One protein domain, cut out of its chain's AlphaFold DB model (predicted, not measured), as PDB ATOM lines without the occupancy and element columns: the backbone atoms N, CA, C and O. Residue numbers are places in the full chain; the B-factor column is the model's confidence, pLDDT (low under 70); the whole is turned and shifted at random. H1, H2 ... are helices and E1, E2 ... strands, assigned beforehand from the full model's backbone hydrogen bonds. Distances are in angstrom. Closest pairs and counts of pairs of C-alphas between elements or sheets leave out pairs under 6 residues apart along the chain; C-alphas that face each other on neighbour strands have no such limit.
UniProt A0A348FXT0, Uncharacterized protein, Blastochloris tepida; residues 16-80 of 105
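Overview. This is residues 16 to 80 of the 105 residues of an uncharacterized protein of Blastochloris tepida (UniProt A0A348FXT0). You will see an open zigzag: the strand hairpin E1 and E2 makes one end arm, the long helix H2 makes the next, and H3 turns off near the far end of H2. The short helix H1 sits at the corner between hairpin and H2, touching the first residues of H2. The printed part has 65 residues, with three named helices and two named strands in the order H1, E1, E2, H2, H3; the class is mixed, helices and strands, and the sheet is E1 - E2, antiparallel. The whole is extended, a rod spanning 65 by 27 by 13 A, with a radius of gyration of the C-alphas of 19.8 A.

Along the chain. Find C-alpha 16 at (18.316, -40.416, 11.113), where H1, residues 16 to 20, begins. E1, residues 24 to 31, runs 20.1 A and bends by 51 degrees at residue 28; E2, residues 34 to 41, runs back over 21.4 A. From C-alpha 49 at (11.865, -41.047, 18.028), H2, residues 49 to 65, runs 24.4 A. H3, residues 70 to 79, runs 14.1 A to C-alpha 79 at (10.560, -9.826, 28.893).

Arrangement. Look first at H1, which touches H2 at residues 49 to 50 alone; their closest C-alphas, of Glu 20 and Gly 49, are 5.7 A apart. In the hairpin of E1 and E2, antiparallel at 150 degrees, N 27 and O 38 are within hydrogen-bond range at 2.8 A, as are N 36 and O 29 at 2.8 A. E1 and H2 are apart. H2 and H3 are close but not clearly touching, their closest C-alphas, of Phe 64 and Leu 70, 7.8 A apart; their lines are about perpendicular at 83 degrees. In H1, H2 and H3, every O i to N i+4 pair is within hydrogen-bond range.

Size, cuts and confidence. The C-alphas of Gly 33 and Ala 80, the two farthest apart, are 66.5 A apart. Residues 52 to 59, 61 to 67 and 71 to 80 stand free. The printed part has no cut and no long link, and no printed residue is under 70 in pLDDT.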
ATOM      1  N   ALA A  16      18.271 -39.246  10.245       90.00
ATOM      2  CA  ALA A  16      18.316 -40.416  11.113       90.00
ATOM      3  C   ALA A  16      17.106 -40.453  12.056       90.00
ATOM      4  O   ALA A  16      16.466 -41.497  12.160       90.00
ATOM      5  N   TRP A  17      16.730 -39.312  12.645       90.56
ATOM      6  CA  TRP A  17      15.543 -39.203  13.490       90.56
ATOM      7  C   TRP A  17      14.248 -39.578  12.753       90.56
ATOM      8  O   TRP A  17      13.415 -40.305  13.292       90.56
ATOM      9  N   PHE A  18      14.084 -39.136  11.501       90.00
ATOM     10  CA  PHE A  18      12.922 -39.525  10.689       90.00
ATOM     11  C   PHE A  18      12.950 -41.004  10.291       90.00
ATOM     12  O   PHE A  18      11.891 -41.619  10.182       90.00
ATOM     13  N   GLY A  19      14.139 -41.588  10.121       91.06
ATOM     14  CA  GLY A  19      14.310 -43.024   9.905       91.06
ATOM     15  C   GLY A  19      13.773 -43.864  11.065       91.06
ATOM     16  O   GLY A  19      13.191 -44.921  10.835       91.06
ATOM     17  N   GLU A  20      13.876 -43.366  12.302       92.12
ATOM     18  CA  GLU A  20      13.325 -44.057  13.472       92.12
ATOM     19  C   GLU A  20      11.791 -44.149  13.438       92.12
ATOM     20  O   GLU A  20      11.234 -45.140  13.898       92.12
ATOM     21  N   LEU A  21      11.087 -43.175  12.842       89.00
ATOM     22  CA  LEU A  21       9.616 -43.197  12.741       89.00
ATOM     23  C   LEU A  21       9.082 -44.331  11.855       89.00
ATOM     24  O   LEU A  21       7.906 -44.680  11.940       89.00
ATOM     25  N   VAL A  22       9.933 -44.870  10.985       88.31
ATOM     26  CA  VAL A  22       9.611 -45.946  10.039       88.31
ATOM     27  C   VAL A  22      10.447 -47.201  10.302       88.31
ATOM     28  O   VAL A  22      10.555 -48.065   9.436       88.31
ATOM     29  N   ALA A  23      11.041 -47.314  11.496       91.19
ATOM     30  CA  ALA A  23      11.918 -48.423  11.871       91.19
ATOM     31  C   ALA A  23      11.194 -49.777  11.987       91.19
ATOM     32  O   ALA A  23      11.837 -50.830  12.005       91.19
ATOM     33  N   GLU A  24       9.866 -49.760  12.092       90.69
ATOM     34  CA  GLU A  24       9.039 -50.958  12.140       90.69
ATOM     35  C   GLU A  24       8.395 -51.238  10.785       90.69
ATOM     36  O   GLU A  24       7.850 -50.350  10.126       90.69
ATOM     37  N   ARG A  25       8.376 -52.515  10.402       90.62
ATOM     38  CA  ARG A  25       7.634 -52.982   9.230       90.62
ATOM     39  C   ARG A  25       6.629 -54.052   9.614       90.62
ATOM     40  O   ARG A  25       6.887 -54.897  10.473       90.62
ATOM     41  N   ALA A  26       5.503 -54.062   8.916       93.31
ATOM     42  CA  ALA A  26       4.506 -55.106   9.065       93.31
ATOM     43  C   ALA A  26       4.968 -56.386   8.349       93.31
ATOM     44  O   ALA A  26       5.166 -56.407   7.132       93.31
ATOM     45  N   VAL A  27       5.129 -57.473   9.100       94.25
ATOM     46  CA  VAL A  27       5.524 -58.794   8.602       94.25
ATOM     47  C   VAL A  27       4.369 -59.761   8.777       94.25
ATOM     48  O   VAL A  27       3.759 -59.851   9.842       94.25
ATOM     49  N   ARG A  28       4.065 -60.526   7.728       95.50
ATOM     50  CA  ARG A  28       3.036 -61.562   7.803       95.50
ATOM     51  C   ARG A  28       3.630 -62.829   8.403       95.50
ATOM     52  O   ARG A  28       4.480 -63.467   7.786       95.50
ATOM     53  N   LYS A  29       3.166 -63.208   9.587       93.94
ATOM     54  CA  LYS A  29       3.598 -64.416  10.289       93.94
ATOM     55  C   LYS A  29       2.431 -65.373  10.441       93.94
ATOM     56  O   LYS A  29       1.304 -64.963  10.708       93.94
ATOM     57  N   TYR A  30       2.697 -66.657  10.253       94.19
ATOM     58  CA  TYR A  30       1.683 -67.694  10.376       94.19
ATOM     59  C   TYR A  30       1.804 -68.359  11.741       94.19
ATOM     60  O   TYR A  30       2.860 -68.872  12.109       94.19
ATOM     61  N   THR A  31       0.712 -68.378  12.494       91.00
ATOM     62  CA  THR A  31       0.617 -69.114  13.757       91.00
ATOM     63  C   THR A  31      -0.569 -70.058  13.653       91.00
ATOM     64  O   THR A  31      -1.696 -69.612  13.461       91.00
ATOM     65  N   ARG A  32      -0.317 -71.373  13.741       92.75
ATOM     66  CA  ARG A  32      -1.345 -72.423  13.583       92.75
ATOM     67  C   ARG A  32      -2.155 -72.292  12.278       92.75
ATOM     68  O   ARG A  32      -3.372 -72.427  12.282       92.75
ATOM     69  N   GLY A  33      -1.483 -71.969  11.172       93.81
ATOM     70  CA  GLY A  33      -2.118 -71.800   9.857       93.81
ATOM     71  C   GLY A  33      -2.852 -70.468   9.648       93.81
ATOM     72  O   GLY A  33      -3.287 -70.197   8.535       93.81
ATOM     73  N   VAL A  34      -2.944 -69.599  10.663       93.81
ATOM     74  CA  VAL A  34      -3.568 -68.272  10.544       93.81
ATOM     75  C   VAL A  34      -2.494 -67.207  10.338       93.81
ATOM     76  O   VAL A  34      -1.584 -67.074  11.158       93.81
ATOM     77  N   ALA A  35      -2.609 -66.432   9.257       94.25
ATOM     78  CA  ALA A  35      -1.763 -65.267   9.015       94.25
ATOM     79  C   ALA A  35      -2.128 -64.122   9.969       94.25
ATOM     80  O   ALA A  35      -3.279 -63.690  10.022       94.25
ATOM     81  N   ARG A  36      -1.131 -63.582  10.668       94.12
ATOM     82  CA  ARG A  36      -1.212 -62.351  11.457       94.12
ATOM     83  C   ARG A  36      -0.168 -61.361  10.955       94.12
ATOM     84  O   ARG A  36       0.904 -61.766  10.507       94.12
ATOM     85  N   LEU A  37      -0.501 -60.076  10.991       96.00
ATOM     86  CA  LEU A  37       0.477 -59.010  10.786       96.00
ATOM     87  C   LEU A  37       1.128 -58.723  12.137       96.00
ATOM     88  O   LEU A  37       0.444 -58.325  13.076       96.00
ATOM     89  N   GLU A  38       2.426 -58.972  12.231       93.56
ATOM     90  CA  GLU A  38       3.255 -58.567  13.361       93.56
ATOM     91  C   GLU A  38       4.125 -57.393  12.911       93.56
ATOM     92  O   GLU A  38       4.760 -57.461  11.858       93.56
ATOM     93  N   TRP A  39       4.144 -56.316  13.691       92.94
ATOM     94  CA  TRP A  39       5.087 -55.220  13.488       92.94
ATOM     95  C   TRP A  39       6.415 -55.619  14.112       92.94
ATOM     96  O   TRP A  39       6.478 -55.976  15.288       92.94
ATOM     97  N   VAL A  40       7.460 -55.649  13.292       92.25
ATOM     98  CA  VAL A  40       8.791 -56.086  13.707       92.25
ATOM     99  C   VAL A  40       9.768 -54.957  13.430       92.25
ATOM    100  O   VAL A  40       9.773 -54.392  12.335       92.25
ATOM    101  N   LYS A  41      10.601 -54.657  14.427       91.88
ATOM    102  CA  LYS A  41      11.728 -53.735  14.304       91.88
ATOM    103  C   LYS A  41      12.941 -54.465  13.735       91.88
ATOM    104  O   LYS A  41      13.290 -55.544  14.221       91.88
ATOM    105  N   ASP A  42      13.613 -53.862  12.761       87.00
ATOM    106  CA  ASP A  42      14.859 -54.415  12.234       87.00
ATOM    107  C   ASP A  42      16.003 -54.319  13.269       87.00
ATOM    108  O   ASP A  42      16.085 -53.402  14.097       87.00
ATOM    109  N   ALA A  43      16.890 -55.316  13.260       85.31
ATOM    110  CA  ALA A  43      17.973 -55.414  14.233       85.31
ATOM    111  C   ALA A  43      18.987 -54.272  14.051       85.31
ATOM    112  O   ALA A  43      19.427 -53.991  12.942       85.31
ATOM    113  N   GLY A  44      19.375 -53.629  15.156       85.06
ATOM    114  CA  GLY A  44      20.337 -52.519  15.147       85.06
ATOM    115  C   GLY A  44      19.744 -51.150  14.804       85.06
ATOM    116  O   GLY A  44      20.460 -50.156  14.886       85.06
ATOM    117  N   VAL A  45      18.448 -51.070  14.482       88.75
ATOM    118  CA  VAL A  45      17.767 -49.796  14.222       88.75
ATOM    119  C   VAL A  45      17.205 -49.213  15.525       88.75
ATOM    120  O   VAL A  45      16.625 -49.919  16.367       88.75
ATOM    121  N   ARG A  46      17.403 -47.904  15.703       89.12
ATOM    122  CA  ARG A  46      16.811 -47.123  16.794       89.12
ATOM    123  C   ARG A  46      15.341 -46.846  16.479       89.12
ATOM    124  O   ARG A  46      14.989 -46.593  15.336       89.12
ATOM    125  N   ASN A  47      14.490 -46.944  17.492       92.12
ATOM    126  CA  ASN A  47      13.045 -46.734  17.372       92.12
ATOM    127  C   ASN A  47      12.562 -45.960  18.599       92.12
ATOM    128  O   ASN A  47      11.671 -46.398  19.313       92.12
ATOM    129  N   GLU A  48      13.258 -44.877  18.931       89.62
ATOM    130  CA  GLU A  48      12.971 -44.089  20.130       89.62
ATOM    131  C   GLU A  48      12.296 -42.767  19.757       89.62
ATOM    132  O   GLU A  48      11.666 -42.142  20.608       89.62
ATOM    133  N   GLY A  49      12.397 -42.328  18.497       89.88
ATOM    134  CA  GLY A  49      11.865 -41.047  18.028       89.88
ATOM    135  C   GLY A  49      10.373 -40.842  18.310       89.88
ATOM    136  O   GLY A  49       9.984 -39.772  18.792       89.88
ATOM    137  N   LEU A  50       9.539 -41.860  18.062       87.19
ATOM    138  CA  LEU A  50       8.099 -41.774  18.319       87.19
ATOM    139  C   LEU A  50       7.790 -41.769  19.824       87.19
ATOM    140  O   LEU A  50       7.075 -40.883  20.295       87.19
ATOM    141  N   ASP A  51       8.378 -42.696  20.581       89.62
ATOM    142  CA  ASP A  51       8.173 -42.804  22.032       89.62
ATOM    143  C   ASP A  51       8.663 -41.558  22.774       89.62
ATOM    144  O   ASP A  51       7.980 -41.031  23.650       89.62
ATOM    145  N   THR A  52       9.801 -41.001  22.360       90.31
ATOM    146  CA  THR A  52      10.337 -39.743  22.898       90.31
ATOM    147  C   THR A  52       9.331 -38.608  22.732       90.31
ATOM    148  O   THR A  52       9.139 -37.805  23.646       90.31
ATOM    149  N   ARG A  53       8.637 -38.543  21.587       88.69
ATOM    150  CA  ARG A  53       7.594 -37.539  21.350       88.69
ATOM    151  C   ARG A  53       6.376 -37.768  22.245       88.69
ATOM    152  O   ARG A  53       5.823 -36.794  22.764       88.69
ATOM    153  N   VAL A  54       5.973 -39.022  22.452       91.19
ATOM    154  CA  VAL A  54       4.890 -39.377  23.382       91.19
ATOM    155  C   VAL A  54       5.254 -38.958  24.806       91.19
ATOM    156  O   VAL A  54       4.472 -38.257  25.446       91.19
ATOM    157  N   TYR A  55       6.458 -39.283  25.280       93.19
ATOM    158  CA  TYR A  55       6.917 -38.901  26.616       93.19
ATOM    159  C   TYR A  55       7.054 -37.392  26.791       93.19
ATOM    160  O   TYR A  55       6.609 -36.860  27.805       93.19
ATOM    161  N   ALA A  56       7.596 -36.678  25.802       91.75
ATOM    162  CA  ALA A  56       7.673 -35.219  25.842       91.75
ATOM    163  C   ALA A  56       6.274 -34.584  25.935       91.75
ATOM    164  O   ALA A  56       6.060 -33.658  26.718       91.75
ATOM    165  N   THR A  57       5.304 -35.120  25.189       91.06
ATOM    166  CA  THR A  57       3.910 -34.653  25.230       91.06
ATOM    167  C   THR A  57       3.255 -34.967  26.578       91.06
ATOM    168  O   THR A  57       2.585 -34.112  27.156       91.06
ATOM    169  N   ALA A  58       3.485 -36.164  27.120       94.88
ATOM    170  CA  ALA A  58       2.986 -36.552  28.435       94.88
ATOM    171  C   ALA A  58       3.568 -35.663  29.547       94.88
ATOM    172  O   ALA A  58       2.823 -35.183  30.399       94.88
ATOM    173  N   ALA A  59       4.872 -35.381  29.507       93.75
ATOM    174  CA  ALA A  59       5.533 -34.478  30.443       93.75
ATOM    175  C   ALA A  59       4.969 -33.051  30.348       93.75
ATOM    176  O   ALA A  59       4.662 -32.442  31.372       93.75
ATOM    177  N   LEU A  60       4.757 -32.544  29.128       90.75
ATOM    178  CA  LEU A  60       4.129 -31.243  28.892       90.75
ATOM    179  C   LEU A  60       2.724 -31.169  29.509       90.75
ATOM    180  O   LEU A  60       2.400 -30.213  30.211       90.75
ATOM    181  N   HIS A  61       1.897 -32.190  29.286       92.44
ATOM    182  CA  HIS A  61       0.562 -32.256  29.878       92.44
ATOM    183  C   HIS A  61       0.607 -32.407  31.403       92.44
ATOM    184  O   HIS A  61      -0.223 -31.820  32.094       92.44
ATOM    185  N   GLY A  62       1.598 -33.123  31.940       94.19
ATOM    186  CA  GLY A  62       1.856 -33.186  33.377       94.19
ATOM    187  C   GLY A  62       2.151 -31.807  33.974       94.19
ATOM    188  O   GLY A  62       1.575 -31.445  34.998       94.19
ATOM    189  N   LEU A  63       2.968 -30.991  33.299       92.19
ATOM    190  CA  LEU A  63       3.234 -29.605  33.705       92.19
ATOM    191  C   LEU A  63       1.961 -28.750  33.663       92.19
ATOM    192  O   LEU A  63       1.683 -28.014  34.612       92.19
ATOM    193  N   PHE A  64       1.152 -28.879  32.610       92.38
ATOM    194  CA  PHE A  64      -0.130 -28.178  32.519       92.38
ATOM    195  C   PHE A  64      -1.095 -28.559  33.643       92.38
ATOM    196  O   PHE A  64      -1.736 -27.676  34.219       92.38
ATOM    197  N   ALA A  65      -1.177 -29.848  33.980       92.50
ATOM    198  CA  ALA A  65      -1.992 -30.343  35.086       92.50
ATOM    199  C   ALA A  65      -1.482 -29.842  36.447       92.50
ATOM    200  O   ALA A  65      -2.280 -29.507  37.316       92.50
ATOM    201  N   ALA A  66      -0.165 -29.699  36.605       92.94
ATOM    202  CA  ALA A  66       0.460 -29.081  37.774       92.94
ATOM    203  C   ALA A  66       0.277 -27.545  37.839       92.94
ATOM    204  O   ALA A  66       0.830 -26.899  38.725       92.94
ATOM    205  N   GLY A  67      -0.486 -26.949  36.915       91.38
ATOM    206  CA  GLY A  67      -0.817 -25.524  36.908       91.38
ATOM    207  C   GLY A  67       0.178 -24.642  36.153       91.38
ATOM    208  O   GLY A  67      -0.002 -23.425  36.106       91.38
ATOM    209  N   TRP A  68       1.200 -25.220  35.519       88.56
ATOM    210  CA  TRP A  68       2.148 -24.448  34.724       88.56
ATOM    211  C   TRP A  68       1.485 -23.995  33.421       88.56
ATOM    212  O   TRP A  68       0.808 -24.763  32.738       88.56
ATOM    213  N   ARG A  69       1.680 -22.729  33.052       87.44
ATOM    214  CA  ARG A  69       1.230 -22.157  31.776       87.44
ATOM    215  C   ARG A  69       2.460 -21.752  30.978       87.44
ATOM    216  O   ARG A  69       3.011 -20.675  31.184       87.44
ATOM    217  N   LEU A  70       2.931 -22.645  30.104       82.44
ATOM    218  CA  LEU A  70       4.199 -22.438  29.395       82.44
ATOM    219  C   LEU A  70       4.190 -21.189  28.507       82.44
ATOM    220  O   LEU A  70       5.220 -20.533  28.418       82.44
ATOM    221  N   THR A  71       3.056 -20.822  27.906       85.06
ATOM    222  CA  THR A  71       2.938 -19.592  27.102       85.06
ATOM    223  C   THR A  71       3.211 -18.344  27.942       85.06
ATOM    224  O   THR A  71       4.030 -17.511  27.561       85.06
ATOM    225  N   ASP A  72       2.588 -18.255  29.119       86.94
ATOM    226  CA  ASP A  72       2.747 -17.120  30.032       86.94
ATOM    227  C   ASP A  72       4.171 -17.069  30.590       86.94
ATOM    228  O   ASP A  72       4.786 -16.008  30.682       86.94
ATOM    229  N   LEU A  73       4.729 -18.233  30.930       84.06
ATOM    230  CA  LEU A  73       6.100 -18.341  31.416       84.06
ATOM    231  C   LEU A  73       7.122 -17.963  30.335       84.06
ATOM    232  O   LEU A  73       8.081 -17.257  30.632       84.06
ATOM    233  N   ALA A  74       6.907 -18.373  29.085       85.25
ATOM    234  CA  ALA A  74       7.761 -18.005  27.962       85.25
ATOM    235  C   ALA A  74       7.704 -16.497  27.671       85.25
ATOM    236  O   ALA A  74       8.747 -15.885  27.444       85.25
ATOM    237  N   ALA A  75       6.516 -15.883  27.734       87.81
ATOM    238  CA  ALA A  75       6.366 -14.432  27.615       87.81
ATOM    239  C   ALA A  75       7.135 -13.702  28.727       87.81
ATOM    240  O   ALA A  75       7.941 -12.818  28.446       87.81
ATOM    241  N   ARG A  76       6.981 -14.156  29.978       84.50
ATOM    242  CA  ARG A  76       7.721 -13.618  31.127       84.50
ATOM    243  C   ARG A  76       9.233 -13.768  30.981       84.50
ATOM    244  O   ARG A  76       9.947 -12.846  31.341       84.50
ATOM    245  N   LEU A  77       9.730 -14.895  30.467       85.19
ATOM    246  CA  LEU A  77      11.166 -15.102  30.230       85.19
ATOM    247  C   LEU A  77      11.710 -14.225  29.100       85.19
ATOM    248  O   LEU A  77      12.858 -13.803  29.168       85.19
ATOM    249  N   LYS A  78      10.906 -13.950  28.069       84.56
ATOM    250  CA  LYS A  78      11.299 -13.069  26.963       84.56
ATOM    251  C   LYS A  78      11.409 -11.606  27.402       84.56
ATOM    252  O   LYS A  78      12.266 -10.891  26.895       84.56
ATOM    253  N   GLU A  79      10.536 -11.175  28.310       83.19
ATOM    254  CA  GLU A  79      10.560  -9.826  28.893       83.19
ATOM    255  C   GLU A  79      11.488  -9.702  30.099       83.19
ATOM    256  O   GLU A  79      11.889  -8.591  30.453       83.19
ATOM    257  N   ALA A  80      11.833 -10.823  30.737       78.06
ATOM    258  CA  ALA A  80      12.805 -10.822  31.809       78.06
ATOM    259  C   ALA A  80      14.102 -10.207  31.270       78.06
ATOM    260  O   ALA A  80      14.602 -10.655  30.230       78.06
TER     261      ALA A  80